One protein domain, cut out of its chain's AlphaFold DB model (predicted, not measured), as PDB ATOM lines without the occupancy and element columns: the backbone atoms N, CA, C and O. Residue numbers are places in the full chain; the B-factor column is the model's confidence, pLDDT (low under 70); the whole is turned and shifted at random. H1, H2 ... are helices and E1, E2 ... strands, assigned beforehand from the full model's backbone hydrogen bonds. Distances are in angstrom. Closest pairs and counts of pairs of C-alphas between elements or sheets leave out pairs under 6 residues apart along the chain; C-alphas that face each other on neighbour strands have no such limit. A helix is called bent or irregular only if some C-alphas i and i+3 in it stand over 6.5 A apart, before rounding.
ATOM      1  N   GLY A  43     177.772 125.043 164.309       37.78
ATOM      2  CA  GLY A  43     178.395 125.693 165.468       37.78
ATOM      3  C   GLY A  43     177.659 126.884 166.078       37.78
ATOM      4  O   GLY A  43     177.902 127.178 167.242       37.78
ATOM      5  N   GLU A  44     176.764 127.547 165.345       47.81
ATOM      6  CA  GLU A  44     175.858 128.561 165.909       47.81
ATOM      7  C   GLU A  44     174.456 127.966 166.073       47.81
ATOM      8  O   GLU A  44     174.072 127.068 165.322       47.81
ATOM      9  N   GLU A  45     173.699 128.439 167.068       46.81
ATOM     10  CA  GLU A  45     172.272 128.132 167.194       46.81
ATOM     11  C   GLU A  45     171.546 128.702 165.970       46.81
ATOM     12  O   GLU A  45     171.165 129.871 165.917       46.81
ATOM     13  N   VAL A  46     171.419 127.874 164.934       55.38
ATOM     14  CA  VAL A  46     170.607 128.173 163.760       55.38
ATOM     15  C   VAL A  46     169.161 127.916 164.156       55.38
ATOM     16  O   VAL A  46     168.747 126.768 164.345       55.38
ATOM     17  N   SER A  47     168.393 128.988 164.315       57.03
ATOM     18  CA  SER A  47     166.958 128.897 164.539       57.03
ATOM     19  C   SER A  47     166.271 128.655 163.198       57.03
ATOM     20  O   SER A  47     166.225 129.534 162.333       57.03
ATOM     21  N   PHE A  48     165.747 127.447 163.024       60.47
ATOM     22  CA  PHE A  48     164.918 127.099 161.876       60.47
ATOM     23  C   PHE A  48     163.488 127.528 162.164       60.47
ATOM     24  O   PHE A  48     162.911 127.123 163.174       60.47
ATOM     25  N   ILE A  49     162.924 128.343 161.278       68.50
ATOM     26  CA  ILE A  49     161.510 128.692 161.331       68.50
ATOM     27  C   ILE A  49     160.839 127.932 160.194       68.50
ATOM     28  O   ILE A  49     161.050 128.236 159.017       68.50
ATOM     29  N   ALA A  50     160.064 126.911 160.559       74.25
ATOM     30  CA  ALA A  50     159.203 126.226 159.611       74.25
ATOM     31  C   ALA A  50     158.093 127.179 159.162       74.25
ATOM     32  O   ALA A  50     157.582 127.975 159.950       74.25
ATOM     33  N   LEU A  51     157.683 127.066 157.903       62.84
ATOM     34  CA  LEU A  51     156.673 127.940 157.303       62.84
ATOM     35  C   LEU A  51     155.347 127.960 158.086       62.84
ATOM     36  O   LEU A  51     154.716 129.003 158.242       62.84
ATOM     37  N   GLN A  52     154.970 126.807 158.641       67.56
ATOM     38  CA  GLN A  52     153.763 126.627 159.454       67.56
ATOM     39  C   GLN A  52     153.862 127.328 160.818       67.56
ATOM     40  O   GLN A  52     152.843 127.691 161.402       67.56
ATOM     41  N   ASP A  53     155.085 127.586 161.282       67.00
ATOM     42  CA  ASP A  53     155.373 128.177 162.582       67.00
ATOM     43  C   ASP A  53     155.675 129.676 162.512       67.00
ATOM     44  O   ASP A  53     155.887 130.308 163.540       67.00
ATOM     45  N   ILE A  54     155.664 130.305 161.332       65.94
ATOM     46  CA  ILE A  54     155.959 131.745 161.219       65.94
ATOM     47  C   ILE A  54     154.950 132.572 162.035       65.94
ATOM     48  O   ILE A  54     155.321 133.533 162.713       65.94
ATOM     49  N   ALA A  55     153.672 132.179 162.020       63.25
ATOM     50  CA  ALA A  55     152.625 132.857 162.780       63.25
ATOM     51  C   ALA A  55     152.770 132.656 164.303       63.25
ATOM     52  O   ALA A  55     152.520 133.589 165.068       63.25
ATOM     53  N   SER A  56     153.194 131.466 164.744       62.00
ATOM     54  CA  SER A  56     153.343 131.101 166.160       62.00
ATOM     55  C   SER A  56     154.668 131.594 166.757       62.00
ATOM     56  O   SER A  56     154.663 132.175 167.843       62.00
ATOM     57  N   ALA A  57     155.780 131.472 166.031       60.75
ATOM     58  CA  ALA A  57     157.091 132.004 166.406       60.75
ATOM     59  C   ALA A  57     157.043 133.525 166.593       60.75
ATOM     60  O   ALA A  57     157.598 134.065 167.553       60.75
ATOM     61  N   ALA A  58     156.298 134.225 165.736       59.69
ATOM     62  CA  ALA A  58     156.145 135.666 165.853       59.69
ATOM     63  C   ALA A  58     155.255 136.111 167.027       59.69
ATOM     64  O   ALA A  58     155.369 137.251 167.471       59.69
ATOM     65  N   ALA A  59     154.390 135.235 167.545       60.97
ATOM     66  CA  ALA A  59     153.612 135.509 168.752       60.97
ATOM     67  C   ALA A  59     154.420 135.275 170.043       60.97
ATOM     68  O   ALA A  59     154.060 135.802 171.094       60.97
ATOM     69  N   GLN A  60     155.504 134.493 169.971       58.09
ATOM     70  CA  GLN A  60     156.278 134.046 171.133       58.09
ATOM     71  C   GLN A  60     157.645 134.716 171.285       58.09
ATOM     72  O   GLN A  60     158.263 134.535 172.329       58.09
ATOM     73  N   ALA A  68     173.215 137.304 170.830       54.88
ATOM     74  CA  ALA A  68     173.931 137.272 169.556       54.88
ATOM     75  C   ALA A  68     172.974 136.902 168.403       54.88
ATOM     76  O   ALA A  68     172.098 136.064 168.616       54.88
ATOM     77  N   PRO A  69     173.094 137.536 167.220       58.41
ATOM     78  CA  PRO A  69     172.136 137.357 166.136       58.41
ATOM     79  C   PRO A  69     172.102 135.885 165.717       58.41
ATOM     80  O   PRO A  69     173.009 135.412 165.034       58.41
ATOM     81  N   ALA A  70     171.076 135.163 166.168       67.19
ATOM     82  CA  ALA A  70     170.835 133.791 165.769       67.19
ATOM     83  C   ALA A  70     170.490 133.782 164.279       67.19
ATOM     84  O   ALA A  70     169.685 134.586 163.794       67.19
ATOM     85  N   LEU A  71     171.161 132.908 163.538       72.56
ATOM     86  CA  LEU A  71     171.045 132.845 162.093       72.56
ATOM     87  C   LEU A  71     169.689 132.216 161.765       72.56
ATOM     88  O   LEU A  71     169.493 131.017 161.953       72.56
ATOM     89  N   THR A  72     168.733 133.038 161.335       83.44
ATOM     90  CA  THR A  72     167.386 132.558 161.019       83.44
ATOM     91  C   THR A  72     167.370 132.001 159.604       83.44
ATOM     92  O   THR A  72     167.796 132.672 158.658       83.44
ATOM     93  N   VAL A  73     166.880 130.770 159.464       87.06
ATOM     94  CA  VAL A  73     166.731 130.081 158.178       87.06
ATOM     95  C   VAL A  73     165.256 129.776 157.949       87.06
ATOM     96  O   VAL A  73     164.610 129.157 158.796       87.06
ATOM     97  N   LEU A  74     164.739 130.212 156.799       89.69
ATOM     98  CA  LEU A  74     163.372 129.932 156.363       89.69
ATOM     99  C   LEU A  74     163.347 128.571 155.670       89.69
ATOM    100  O   LEU A  74     163.945 128.420 154.606       89.69
ATOM    101  N   GLU A  75     162.679 127.586 156.266       91.06
ATOM    102  CA  GLU A  75     162.547 126.246 155.683       91.06
ATOM    103  C   GLU A  75     161.276 126.162 154.834       91.06
ATOM    104  O   GLU A  75     160.159 126.294 155.344       91.06
ATOM    105  N   LEU A  76     161.460 125.966 153.525       90.50
ATOM    106  CA  LEU A  76     160.362 125.812 152.580       90.50
ATOM    107  C   LEU A  76     159.923 124.349 152.480       90.50
ATOM    108  O   LEU A  76     160.774 123.451 152.437       90.50
ATOM    109  N   PRO A  77     158.610 124.089 152.399       89.75
ATOM    110  CA  PRO A  77     158.094 122.744 152.248       89.75
ATOM    111  C   PRO A  77     158.391 122.208 150.836       89.75
ATOM    112  O   PRO A  77     158.514 122.955 149.865       89.75
ATOM    113  N   MET A  78     158.563 120.887 150.728       89.19
ATOM    114  CA  MET A  78     159.022 120.227 149.493       89.19
ATOM    115  C   MET A  78     158.053 120.363 148.312       89.19
ATOM    116  O   MET A  78     158.476 120.253 147.167       89.19
ATOM    117  N   ASP A  79     156.770 120.596 148.575       92.44
ATOM    118  CA  ASP A  79     155.729 120.824 147.569       92.44
ATOM    119  C   ASP A  79     155.906 122.146 146.807       92.44
ATOM    120  O   ASP A  79     155.427 122.268 145.682       92.44
ATOM    121  N   GLN A  80     156.639 123.106 147.376       90.94
ATOM    122  CA  GLN A  80     156.960 124.393 146.749       90.94
ATOM    123  C   GLN A  80     158.329 124.397 146.053       90.94
ATOM    124  O   GLN A  80     158.742 125.408 145.489       90.94
ATOM    125  N   VAL A  81     159.061 123.279 146.097       93.38
ATOM    126  CA  VAL A  81     160.435 123.193 145.594       93.38
ATOM    127  C   VAL A  81     160.500 122.263 144.389       93.38
ATOM    128  O   VAL A  81     160.346 121.046 144.501       93.38
ATOM    129  N   LEU A  82     160.825 122.816 143.220       94.56
ATOM    130  CA  LEU A  82     161.097 122.016 142.030       94.56
ATOM    131  C   LEU A  82     162.517 121.449 142.120       94.56
ATOM    132  O   LEU A  82     163.481 122.206 142.200       94.56
ATOM    133  N   THR A  83     162.661 120.124 142.078       94.00
ATOM    134  CA  THR A  83     163.971 119.451 142.077       94.00
ATOM    135  C   THR A  83     164.272 118.860 140.704       94.00
ATOM    136  O   THR A  83     163.425 118.200 140.107       94.00
ATOM    137  N   GLN A  84     165.497 119.049 140.224       94.62
ATOM    138  CA  GLN A  84     165.976 118.520 138.954       94.62
ATOM    139  C   GLN A  84     167.381 117.944 139.115       94.62
ATOM    140  O   GLN A  84     168.236 118.536 139.767       94.62
ATOM    141  N   THR A  85     167.640 116.800 138.489       95.69
ATOM    142  CA  THR A  85     168.967 116.177 138.471       95.69
ATOM    143  C   THR A  85     169.535 116.235 137.061       95.69
ATOM    144  O   THR A  85     168.888 115.805 136.109       95.69
ATOM    145  N   LEU A  86     170.752 116.751 136.931       96.06
ATOM    146  CA  LEU A  86     171.489 116.872 135.679       96.06
ATOM    147  C   LEU A  86     172.790 116.079 135.764       96.06
ATOM    148  O   LEU A  86     173.410 116.011 136.821       96.06
ATOM    149  N   LEU A  87     173.240 115.521 134.645       96.75
ATOM    150  CA  LEU A  87     174.542 114.866 134.552       96.75
ATOM    151  C   LEU A  87     175.509 115.794 133.817       96.75
ATOM    152  O   LEU A  87     175.306 116.106 132.645       96.75
ATOM    153  N   LEU A  88     176.545 116.261 134.517       96.44
ATOM    154  CA  LEU A  88     177.498 117.242 133.998       96.44
ATOM    155  C   LEU A  88     178.907 116.652 133.877       96.44
ATOM    156  O   LEU A  88     179.297 115.832 134.707       96.44
ATOM    157  N   PRO A  89     179.715 117.084 132.891       96.75
ATOM    158  CA  PRO A  89     181.126 116.722 132.814       96.75
ATOM    159  C   PRO A  89     181.912 117.199 134.042       96.75
ATOM    160  O   PRO A  89     181.785 118.354 134.444       96.75
ATOM    161  N   GLU A  90     182.823 116.372 134.566       95.44
ATOM    162  CA  GLU A  90     183.620 116.676 135.776       95.44
ATOM    163  C   GLU A  90     184.415 117.990 135.669       95.44
ATOM    164  O   GLU A  90     184.659 118.674 136.662       95.44
ATOM    165  N   ARG A  91     184.763 118.411 134.445       95.06
ATOM    166  CA  ARG A  91     185.459 119.682 134.181       95.06
ATOM    167  C   ARG A  91     184.671 120.906 134.659       95.06
ATOM    168  O   ARG A  91     185.283 121.892 135.061       95.06
ATOM    169  N   LEU A  92     183.337 120.840 134.649       94.50
ATOM    170  CA  LEU A  92     182.469 121.937 135.084       94.50
ATOM    171  C   LEU A  92     182.389 122.068 136.604       94.50
ATOM    172  O   LEU A  92     182.022 123.127 137.102       94.50
ATOM    173  N   ARG A  93     182.784 121.040 137.362       93.19
ATOM    174  CA  ARG A  93     182.626 121.008 138.821       93.19
ATOM    175  C   ARG A  93     183.337 122.160 139.538       93.19
ATOM    176  O   ARG A  93     182.847 122.650 140.547       93.19
ATOM    177  N   ARG A  94     184.478 122.617 139.010       92.12
ATOM    178  CA  ARG A  94     185.244 123.754 139.566       92.12
ATOM    179  C   ARG A  94     184.619 125.119 139.275       92.12
ATOM    180  O   ARG A  94     184.921 126.076 139.976       92.12
ATOM    181  N   HIS A  95     183.776 125.195 138.251       93.75
ATOM    182  CA  HIS A  95     183.143 126.420 137.758       93.75
ATOM    183  C   HIS A  95     181.616 126.295 137.802       93.75
ATOM    184  O   HIS A  95     180.918 126.848 136.958       93.75
ATOM    185  N   LEU A  96     181.103 125.532 138.770       92.62
ATOM    186  CA  LEU A  96     179.703 125.126 138.817       92.62
ATOM    187  C   LEU A  96     178.755 126.324 138.910       92.62
ATOM    188  O   LEU A  96     177.793 126.381 138.158       92.62
ATOM    189  N   ASP A  97     179.069 127.303 139.761       90.81
ATOM    190  CA  ASP A  97     178.252 128.513 139.920       90.81
ATOM    191  C   ASP A  97     178.122 129.292 138.602       90.81
ATOM    192  O   ASP A  97     177.023 129.666 138.209       90.81
ATOM    193  N   GLN A  98     179.233 129.465 137.875       91.88
ATOM    194  CA  GLN A  98     179.252 130.143 136.571       91.88
ATOM    195  C   GLN A  98     178.507 129.336 135.504       91.88
ATOM    196  O   GLN A  98     177.803 129.899 134.667       91.88
ATOM    197  N   ALA A  99     178.656 128.009 135.527       94.06
ATOM    198  CA  ALA A  99     177.958 127.122 134.609       94.06
ATOM    199  C   ALA A  99     176.441 127.159 134.841       94.06
ATOM    200  O   ALA A  99     175.697 127.189 133.863       94.06
ATOM    201  N   ILE A 100     175.996 127.194 136.102       93.25
ATOM    202  CA  ILE A 100     174.585 127.355 136.467       93.25
ATOM    203  C   ILE A 100     174.081 128.712 136.002       93.25
ATOM    204  O   ILE A 100     173.094 128.747 135.288       93.25
ATOM    205  N   GLU A 101     174.765 129.811 136.322       90.69
ATOM    206  CA  GLU A 101     174.338 131.161 135.925       90.69
ATOM    207  C   GLU A 101     174.180 131.305 134.403       90.69
ATOM    208  O   GLU A 101     173.192 131.864 133.930       90.69
ATOM    209  N   HIS A 102     175.108 130.742 133.622       93.50
ATOM    210  CA  HIS A 102     175.075 130.841 132.163       93.50
ATOM    211  C   HIS A 102     174.040 129.920 131.500       93.50
ATOM    212  O   HIS A 102     173.456 130.285 130.483       93.50
ATOM    213  N   ASN A 103     173.822 128.723 132.054       94.56
ATOM    214  CA  ASN A 103     172.940 127.714 131.457       94.56
ATOM    215  C   ASN A 103     171.594 127.591 132.180       94.56
ATOM    216  O   ASN A 103     170.819 126.689 131.864       94.56
ATOM    217  N   LEU A 104     171.288 128.481 133.130       93.38
ATOM    218  CA  LEU A 104     170.069 128.385 133.928       93.38
ATOM    219  C   LEU A 104     168.822 128.373 133.045       93.38
ATOM    220  O   LEU A 104     167.937 127.567 133.279       93.38
ATOM    221  N   SER A 105     168.793 129.187 131.989       93.81
ATOM    222  CA  SER A 105     167.688 129.241 131.024       93.81
ATOM    223  C   SER A 105     167.513 127.961 130.198       93.81
ATOM    224  O   SER A 105     166.455 127.751 129.616       93.81
ATOM    225  N   GLN A 106     168.540 127.111 130.117       95.56
ATOM    226  CA  GLN A 106     168.468 125.810 129.444       95.56
ATOM    227  C   GLN A 106     168.060 124.693 130.406       95.56
ATOM    228  O   GLN A 106     167.515 123.675 129.982       95.56
ATOM    229  N   TRP A 107     168.385 124.846 131.689       94.38
ATOM    230  CA  TRP A 107     168.157 123.826 132.708       94.38
ATOM    231  C   TRP A 107     166.822 124.020 133.422       94.38
ATOM    232  O   TRP A 107     166.144 123.042 133.714       94.38
ATOM    233  N   SER A 108     166.420 125.267 133.637       94.25
ATOM    234  CA  SER A 108     165.201 125.668 134.325       94.25
ATOM    235  C   SER A 108     164.130 126.124 133.328       94.25
ATOM    236  O   SER A 108     164.458 126.796 132.351       94.25
ATOM    237  N   PRO A 109     162.841 125.838 133.588       94.12
ATOM    238  CA  PRO A 109     161.739 126.457 132.851       94.12
ATOM    239  C   PRO A 109     161.515 127.937 133.221       94.12
ATOM    240  O   PRO A 109     160.699 128.597 132.586       94.12
ATOM    241  N   PHE A 110     162.202 128.444 134.247       94.88
ATOM    242  CA  PHE A 110     162.058 129.802 134.778       94.88
ATOM    243  C   PHE A 110     163.246 130.693 134.415       94.88
ATOM    244  O   PHE A 110     164.378 130.205 134.305       94.88
ATOM    245  N   ALA A 111     163.010 132.003 134.321       92.56
ATOM    246  CA  ALA A 111     164.086 132.972 134.161       92.56
ATOM    247  C   ALA A 111     164.910 133.125 135.455       92.56
ATOM    248  O   ALA A 111     164.448 132.847 136.562       92.56
ATOM    249  N   ALA A 112     166.168 133.557 135.329       88.69
ATOM    250  CA  ALA A 112     167.104 133.635 136.458       88.69
ATOM    251  C   ALA A 112     166.665 134.612 137.561       88.69
ATOM    252  O   ALA A 112     166.964 134.424 138.742       88.69
ATOM    253  N   ASP A 113     165.958 135.661 137.165       90.62
ATOM    254  CA  ASP A 113     165.391 136.704 138.010       90.62
ATOM    255  C   ASP A 113     164.033 136.328 138.616       90.62
ATOM    256  O   ASP A 113     163.566 137.036 139.504       90.62
ATOM    257  N   GLU A 114     163.440 135.200 138.215       93.88
ATOM    258  CA  GLU A 114     162.153 134.703 138.721       93.88
ATOM    259  C   GLU A 114     162.305 133.659 139.830       93.88
ATOM    260  O   GLU A 114     161.361 133.429 140.585       93.88
ATOM    261  N   VAL A 115     163.482 133.041 139.980       93.62
ATOM    262  CA  VAL A 115     163.697 131.947 140.939       93.62
ATOM    263  C   VAL A 115     164.853 132.181 141.902       93.62
ATOM    264  O   VAL A 115     165.825 132.887 141.614       93.62
ATOM    265  N   PHE A 116     164.751 131.550 143.068       91.44
ATOM    266  CA  PHE A 116     165.896 131.218 143.904       91.44
ATOM    267  C   PHE A 116     166.389 129.821 143.536       91.44
ATOM    268  O   PHE A 116     165.597 128.890 143.383       91.44
ATOM    269  N   VAL A 117     167.708 129.680 143.412       91.12
ATOM    270  CA  VAL A 117     168.366 128.430 143.023       91.12
ATOM    271  C   VAL A 117     169.253 127.960 144.171       91.12
ATOM    272  O   VAL A 117     169.997 128.754 144.754       91.12
ATOM    273  N   ALA A 118     169.193 126.669 144.485       91.81
ATOM    274  CA  ALA A 118     170.191 125.979 145.297       91.81
ATOM    275  C   ALA A 118     170.703 124.754 144.536       91.81
ATOM    276  O   ALA A 118     169.964 124.118 143.783       91.81
ATOM    277  N   HIS A 119     171.974 124.416 144.722       92.00
ATOM    278  CA  HIS A 119     172.606 123.316 144.003       92.00
ATOM    279  C   HIS A 119     173.480 122.462 144.920       92.00
ATOM    280  O   HIS A 119     174.012 122.940 145.921       92.00
ATOM    281  N   ARG A 120     173.622 121.179 144.575       91.12
ATOM    282  CA  ARG A 120     174.563 120.259 145.218       91.12
ATOM    283  C   ARG A 120     175.154 119.332 144.175       91.12
ATOM    284  O   ARG A 120     174.434 118.591 143.502       91.12
ATOM    285  N   ALA A 121     176.477 119.341 144.086       92.12
ATOM    286  CA  ALA A 121     177.209 118.344 143.327       92.12
ATOM    287  C   ALA A 121     177.246 117.026 144.114       92.12
ATOM    288  O   ALA A 121     177.688 116.980 145.263       92.12
ATOM    289  N   GLY A 122     176.769 115.956 143.489       91.44
ATOM    290  CA  GLY A 122     176.919 114.591 143.964       91.44
ATOM    291  C   GLY A 122     178.354 114.084 143.828       91.44
ATOM    292  O   GLY A 122     179.278 114.805 143.439       91.44
ATOM    293  N   GLN A 123     178.543 112.809 144.159       89.69
ATOM    294  CA  GLN A 123     179.835 112.158 143.974       89.69
ATOM    295  C   GLN A 123     180.180 112.038 142.479       89.69
ATOM    296  O   GLN A 123     179.281 111.860 141.650       89.69
ATOM    297  N   PRO A 124     181.473 112.135 142.128       90.44
ATOM    298  CA  PRO A 124     181.919 111.924 140.762       90.44
ATOM    299  C   PRO A 124     181.663 110.473 140.334       90.44
ATOM    300  O   PRO A 124     181.932 109.529 141.074       90.44
ATOM    301  N   ALA A 125     181.169 110.312 139.112       90.94
ATOM    302  CA  ALA A 125     180.886 109.053 138.441       90.94
ATOM    303  C   ALA A 125     181.644 109.030 137.101       90.94
ATOM    304  O   ALA A 125     181.110 109.355 136.037       90.94
ATOM    305  N   GLY A 126     182.935 108.687 137.160       92.88
ATOM    306  CA  GLY A 126     183.817 108.657 135.993       92.88
ATOM    307  C   GLY A 126     184.138 110.058 135.462       92.88
ATOM    308  O   GLY A 126     184.720 110.874 136.169       92.88
ATOM    309  N   ALA A 127     183.783 110.327 134.203       94.88
ATOM    310  CA  ALA A 127     184.010 111.623 133.550       94.88
ATOM    311  C   ALA A 127     182.891 112.651 133.811       94.88
ATOM    312  O   ALA A 127     182.925 113.760 133.268       94.88
ATOM    313  N   SER A 128     181.903 112.286 134.624       97.00
ATOM    314  CA  SER A 128     180.715 113.082 134.922       97.00
ATOM    315  C   SER A 128     180.376 113.065 136.409       97.00
ATOM    316  O   SER A 128     180.852 112.208 137.144       97.00
ATOM    317  N   PHE A 129     179.508 113.970 136.844       96.38
ATOM    318  CA  PHE A 129     178.905 113.965 138.174       96.38
ATOM    319  C   PHE A 129     177.429 114.361 138.080       96.38
ATOM    320  O   PHE A 129     177.014 115.047 137.143       96.38
ATOM    321  N   ASN A 130     176.638 113.937 139.068       96.38
ATOM    322  CA  ASN A 130     175.242 114.346 139.182       96.38
ATOM    323  C   ASN A 130     175.165 115.709 139.874       96.38
ATOM    324  O   ASN A 130     175.645 115.862 140.994       96.38
ATOM    325  N   LEU A 131     174.547 116.688 139.232       95.12
ATOM    326  CA  LEU A 131     174.171 117.962 139.817       95.12
ATOM    327  C   LEU A 131     172.688 117.917 140.170       95.12
ATOM    328  O   LEU A 131     171.843 117.784 139.293       95.12
ATOM    329  N   ASN A 132     172.370 118.068 141.447       94.44
ATOM    330  CA  ASN A 132     170.999 118.264 141.892       94.44
ATOM    331  C   ASN A 132     170.750 119.775 142.007       94.44
ATOM    332  O   ASN A 132     171.473 120.467 142.725       94.44
ATOM    333  N   LEU A 133     169.758 120.276 141.279       94.00
ATOM    334  CA  LEU A 133     169.279 121.653 141.294       94.00
ATOM    335  C   LEU A 133     167.912 121.702 141.967       94.00
ATOM    336  O   LEU A 133     167.061 120.846 141.730       94.00
ATOM    337  N   ARG A 134     167.712 122.705 142.815       94.56
ATOM    338  CA  ARG A 134     166.430 123.011 143.438       94.56
ATOM    339  C   ARG A 134     166.061 124.451 143.140       94.56
ATOM    340  O   ARG A 134     166.908 125.338 143.260       94.56
ATOM    341  N   TYR A 135     164.804 124.654 142.779       93.88
ATOM    342  CA  TYR A 135     164.252 125.949 142.420       93.88
ATOM    343  C   TYR A 135     163.029 126.244 143.274       93.88
ATOM    344  O   TYR A 135     162.238 125.347 143.570       93.88
ATOM    345  N   VAL A 136     162.853 127.514 143.607       94.50
ATOM    346  CA  VAL A 136     161.586 128.048 144.102       94.50
ATOM    347  C   VAL A 136     161.343 129.409 143.470       94.50
ATOM    348  O   VAL A 136     162.288 130.170 143.248       94.50
ATOM    349  N   LEU A 137     160.086 129.716 143.170       95.00
ATOM    350  CA  LEU A 137     159.698 131.012 142.633       95.00
ATOM    351  C   LEU A 137     159.905 132.120 143.668       95.00
ATOM    352  O   LEU A 137     159.515 132.017 144.831       95.00
ATOM    353  N   ARG A 138     160.485 133.232 143.223       93.12
ATOM    354  CA  ARG A 138     160.630 134.443 144.034       93.12
ATOM    355  C   ARG A 138     159.278 135.025 144.415       93.12
ATOM    356  O   ARG A 138     159.168 135.546 145.516       93.12
ATOM    357  N   SER A 139     158.262 134.901 143.558       94.31
ATOM    358  CA  SER A 139     156.890 135.338 143.860       94.31
ATOM    359  C   SER A 139     156.328 134.702 145.128       94.31
ATOM    360  O   SER A 139     155.555 135.342 145.833       94.31
ATOM    361  N   ASP A 140     156.738 133.471 145.425       92.50
ATOM    362  CA  ASP A 140     156.188 132.696 146.533       92.50
ATOM    363  C   ASP A 140     156.968 132.976 147.822       92.50
ATOM    364  O   ASP A 140     156.399 133.040 148.910       92.50
ATOM    365  N   VAL A 141     158.279 133.208 147.697       91.38
ATOM    366  CA  VAL A 141     159.190 133.386 148.836       91.38
ATOM    367  C   VAL A 141     159.318 134.846 149.265       91.38
ATOM    368  O   VAL A 141     159.366 135.112 150.463       91.38
ATOM    369  N   LEU A 142     159.359 135.804 148.331       90.38
ATOM    370  CA  LEU A 142     159.533 137.229 148.651       90.38
ATOM    371  C   LEU A 142     158.486 137.751 149.645       90.38
ATOM    372  O   LEU A 142     158.904 138.340 150.635       90.38
ATOM    373  N   PRO A 143     157.176 137.455 149.513       91.44
ATOM    374  CA  PRO A 143     156.192 137.899 150.500       91.44
ATOM    375  C   PRO A 143     156.478 137.373 151.913       91.44
ATOM    376  O   PRO A 143     156.184 138.040 152.905       91.44
ATOM    377  N   MET A 144     157.067 136.177 152.024       90.19
ATOM    378  CA  MET A 144     157.458 135.601 153.310       90.19
ATOM    379  C   MET A 144     158.689 136.305 153.877       90.19
ATOM    380  O   MET A 144     158.701 136.623 155.066       90.19
ATOM    381  N   ILE A 145     159.686 136.596 153.035       88.56
ATOM    382  CA  ILE A 145     160.869 137.383 153.409       88.56
ATOM    383  C   ILE A 145     160.437 138.767 153.897       88.56
ATOM    384  O   ILE A 145     160.779 139.143 155.017       88.56
ATOM    385  N   ASP A 146     159.608 139.466 153.122       87.69
ATOM    386  CA  ASP A 146     159.080 140.790 153.456       87.69
ATOM    387  C   ASP A 146     158.313 140.754 154.788       87.69
ATOM    388  O   ASP A 146     158.434 141.654 155.621       87.69
ATOM    389  N   SER A 147     157.556 139.678 155.044       87.88
ATOM    390  CA  SER A 147     156.828 139.502 156.306       87.88
ATOM    391  C   SER A 147     157.741 139.296 157.523       87.88
ATOM    392  O   SER A 147     157.378 139.701 158.632       87.88
ATOM    393  N   LEU A 148     158.910 138.675 157.335       86.69
ATOM    394  CA  LEU A 148     159.922 138.486 158.378       86.69
ATOM    395  C   LEU A 148     160.706 139.783 158.614       86.69
ATOM    396  O   LEU A 148     160.916 140.172 159.765       86.69
ATOM    397  N   GLU A 149     161.056 140.496 157.544       83.12
ATOM    398  CA  GLU A 149     161.739 141.788 157.613       83.12
ATOM    399  C   GLU A 149     160.864 142.854 158.285       83.12
ATOM    400  O   GLU A 149     161.322 143.545 159.197       83.12
ATOM    401  N   ALA A 150     159.568 142.908 157.954       83.69
ATOM    402  CA  ALA A 150     158.596 143.779 158.620       83.69
ATOM    403  C   ALA A 150     158.497 143.522 160.137       83.69
ATOM    404  O   ALA A 150     158.094 144.401 160.900       83.69
ATOM    405  N   ARG A 151     158.890 142.325 160.592       83.69
ATOM    406  CA  ARG A 151     158.949 141.931 162.009       83.69
ATOM    407  C   ARG A 151     160.343 142.083 162.622       83.69
ATOM    408  O   ARG A 151     160.542 141.682 163.765       83.69
ATOM    409  N   SER A 152     161.294 142.670 161.893       82.44
ATOM    410  CA  SER A 152     162.697 142.812 162.304       82.44
ATOM    411  C   SER A 152     163.381 141.472 162.614       82.44
ATOM    412  O   SER A 152     164.289 141.421 163.443       82.44
ATOM    413  N   ILE A 153     162.952 140.385 161.964       81.25
ATOM    414  CA  ILE A 153     163.594 139.072 162.067       81.25
ATOM    415  C   ILE A 153     164.620 138.974 160.929       81.25
ATOM    416  O   ILE A 153     164.220 138.896 159.766       81.25
ATOM    417  N   PRO A 154     165.935 138.995 161.217       79.25
ATOM    418  CA  PRO A 154     166.953 138.962 160.177       79.25
ATOM    419  C   PRO A 154     167.013 137.572 159.541       79.25
ATOM    420  O   PRO A 154     167.444 136.608 160.173       79.25
ATOM    421  N   LEU A 155     166.602 137.468 158.278       82.56
ATOM    422  CA  LEU A 155     166.671 136.223 157.522       82.56
ATOM    423  C   LEU A 155     168.036 136.085 156.839       82.56
ATOM    424  O   LEU A 155     168.435 136.935 156.048       82.56
ATOM    425  N   ALA A 156     168.747 134.996 157.118       82.69
ATOM    426  CA  ALA A 156     170.080 134.775 156.564       82.69
ATOM    427  C   ALA A 156     170.070 133.898 155.302       82.69
ATOM    428  O   ALA A 156     170.871 134.111 154.388       82.69
ATOM    429  N   ALA A 157     169.182 132.904 155.246       86.25
ATOM    430  CA  ALA A 157     169.086 131.974 154.125       86.25
ATOM    431  C   ALA A 157     167.691 131.347 154.013       86.25
ATOM    432  O   ALA A 157     166.930 131.301 154.980       86.25
ATOM    433  N   VAL A 158     167.395 130.814 152.829       87.81
ATOM    434  CA  VAL A 158     166.203 130.005 152.556       87.81
ATOM    435  C   VAL A 158     166.655 128.569 152.317       87.81
ATOM    436  O   VAL A 158     167.476 128.319 151.434       87.81
ATOM    437  N   ALA A 159     166.139 127.627 153.101       90.44
ATOM    438  CA  ALA A 159     166.347 126.204 152.891       90.44
ATOM    439  C   ALA A 159     165.289 125.661 151.917       90.44
ATOM    440  O   ALA A 159     164.091 125.701 152.197       90.44
ATOM    441  N   LEU A 160     165.737 125.156 150.765       88.56
ATOM    442  CA  LEU A 160     164.884 124.556 149.739       88.56
ATOM    443  C   LEU A 160     164.677 123.070 150.052       88.56
ATOM    444  O   LEU A 160     165.395 122.211 149.529       88.56
ATOM    445  N   GLY A 161     163.717 122.764 150.926       81.50
ATOM    446  CA  GLY A 161     163.456 121.412 151.413       81.50
ATOM    447  C   GLY A 161     164.386 121.030 152.562       81.50
ATOM    448  O   GLY A 161     164.517 121.762 153.534       81.50
ATOM    449  N   GLU A 162     165.059 119.880 152.457       74.44
ATOM    450  CA  GLU A 162     165.997 119.423 153.494       74.44
ATOM    451  C   GLU A 162     167.061 120.480 153.845       74.44
ATOM    452  O   GLU A 162     167.663 121.087 152.956       74.44
ATOM    453  N   ARG A 163     167.379 120.591 155.144       67.06
ATOM    454  CA  ARG A 163     168.302 121.557 155.790       67.06
ATOM    455  C   ARG A 163     169.704 121.715 155.178       67.06
ATOM    456  O   ARG A 163     170.474 122.564 155.613       67.06
ATOM    457  N   THR A 164     170.064 120.898 154.195       63.59
ATOM    458  CA  THR A 164     171.348 120.954 153.480       63.59
ATOM    459  C   THR A 164     171.329 121.872 152.252       63.59
ATOM    460  O   THR A 164     172.382 122.116 151.669       63.59
ATOM    461  N   TRP A 165     170.165 122.400 151.865       67.69
ATOM    462  CA  TRP A 165     169.960 123.123 150.609       67.69
ATOM    463  C   TRP A 165     169.698 124.608 150.830       67.69
ATOM    464  O   TRP A 165     168.563 125.061 150.740       67.69
ATOM    465  N   LEU A 166     170.745 125.369 151.133       75.81
ATOM    466  CA  LEU A 166     170.625 126.786 151.476       75.81
ATOM    467  C   LEU A 166     170.836 127.671 150.242       75.81
ATOM    468  O   LEU A 166     171.913 127.670 149.647       75.81
ATOM    469  N   SER A 167     169.826 128.468 149.893       74.38
ATOM    470  CA  SER A 167     169.978 129.615 148.999       74.38
ATOM    471  C   SER A 167     170.207 130.868 149.844       74.38
ATOM    472  O   SER A 167     169.401 131.217 150.711       74.38
ATOM    473  N   VAL A 168     171.354 131.521 149.646       71.50
ATOM    474  CA  VAL A 168     171.746 132.716 150.405       71.50
ATOM    475  C   VAL A 168     171.104 133.945 149.768       71.50
ATOM    476  O   VAL A 168     171.443 134.291 148.636       71.50
ATOM    477  N   ILE A 169     170.209 134.608 150.504       67.69
ATOM    478  CA  ILE A 169     169.515 135.820 150.040       67.69
ATOM    479  C   ILE A 169     170.467 137.017 150.061       67.69
ATOM    480  O   ILE A 169     170.584 137.733 149.069       67.69
ATOM    481  N   ASP A 170     171.195 137.201 151.166       63.41
ATOM    482  CA  ASP A 170     172.125 138.314 151.324       63.41
ATOM    483  C   ASP A 170     173.573 137.828 151.448       63.41
ATOM    484  O   ASP A 170     174.071 137.428 152.507       63.41
TER     485      ASP A 170
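AT A GLANCE: This is residues 43 to 60 and 68 to 170 of the 326 residues of an uncharacterized protein of Bosea sp. CF476 (UniProt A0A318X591). Two lobes are joined end to end: one is a long, strongly twisted sheet of three strands, E3, E5 and E4, with the kinked helix H2 over one face, and the other is a smaller sheet of four short strands, E1, E2, E6 and E7, with H3 packed on it and H1 at the far end beside E1 and E2. The lobes meet where the hairpin of E6 and E7 comes to E4 and E5, and E5 leads directly into H3. The printed part has 121 residues, with three named helices and seven named strands in the order E1 H1 E2 E3 H2 E4 E5 H3 E6 E7, and its class is mixed, helices and strands. The four-stranded sheet has the order E1, E2, E6, E7 and is mixed; the other has the order E3, E5, E4 and is all antiparallel. The whole is only just compact, close to loose, with a radius of gyration of the C-alphas of 15.9 A, and elongated, spanning 52 by 32 by 23 A.

IN THESE COORDINATES: The four-stranded sheet holds E1, residues 47 to 50, 9.6 A long from C-alpha 47 at (166.958, 128.897, 164.539); E2, residues 72 to 76, 12.9 A; E6, residues 155 to 160, 14.1 A; and E7, residues 166 to 168, 6.1 A, ending with C-alpha 168 at (171.746, 132.716, 150.405). The other sheet holds E3, residues 82 to 89, 22.7 A; E4, residues 115 to 125, 28.7 A from C-alpha 115 at (163.697, 131.947, 140.939); and E5, residues 128 to 137, 28.7 A. The helices are H1, residues 51 to 60, 15.1 A; H2, residues 90 to 107, 17.3 A; and H3, residues 138 to 149, 15.5 A. H1 and H2 are irregular, with C-alphas 52 and 55 7.2 A apart and C-alphas 94 and 97 8.5 A apart; H3 is only just irregular, with C-alphas 140 and 143 6.54 A apart. H2 has a kink of 104 degrees near residue 97.

HOW THE PARTS SIT: H1 and H3 on one face of the sheet E1 E2 E6 E7 make two layers, helices on one face of a sheet. E1 and E2 are parallel, with N 49 and O 73 at 3.1 A. E2 and E6 are parallel too, with N 159 and O 74 at 2.8 A. The hairpin E6 and E7 is antiparallel, with N 167 and O 158 at 2.8 A. H3 has a height over this sheet of 9.9 A; the closest C-alphas of H3 and E6 are those of Leu 148 and Leu 155, 7.2 A apart. H1 and H3 are near each other. The closest C-alphas of E4 and E7, those of Ala 118 and Ser 167, are 5.2 A apart; those of E5 and E6, Arg 134 and Leu 160, are 6.7 A apart. E3 and E5 are antiparallel, with N 84 and O 133 at 2.8 A, and so is the hairpin E4 and E5, with N 122 and O 130 at 2.7 A. H2 is on one face of this sheet, again two layers, at a height of 9.4 A over E3, E5 and E4, slantwise to the strands, at 35 degrees to E4 on the local plane. E3, H2 and E4 form a split strand-helix-strand unit, two strands running the same way with E5 between them in the sheet, and its crossover is right-handed. H2 and H3 are apart. The O i to N i+4 pairs within hydrogen-bond range are 3 of 6 in H1, 8 of 14 in H2 and 6 of 8 in H3.

THE WHOLE: The two C-alphas farthest apart, those of Ala 59 and Ala 127, are 52.3 A apart. Residues 61 to 67 are not printed, and C-alphas 60 and 68 across this cut are 18.0 A apart; the link from H1 to E2 runs across it. Of the links that are printed whole, none is long, and H2 to E4, with 7 residues, is short but not tight. The mean pLDDT of the printed part is 84.1; 25 residues are under 70: 43 to 49, 51 to 60, 68 to 70, 163 to 165 and 169 to 170.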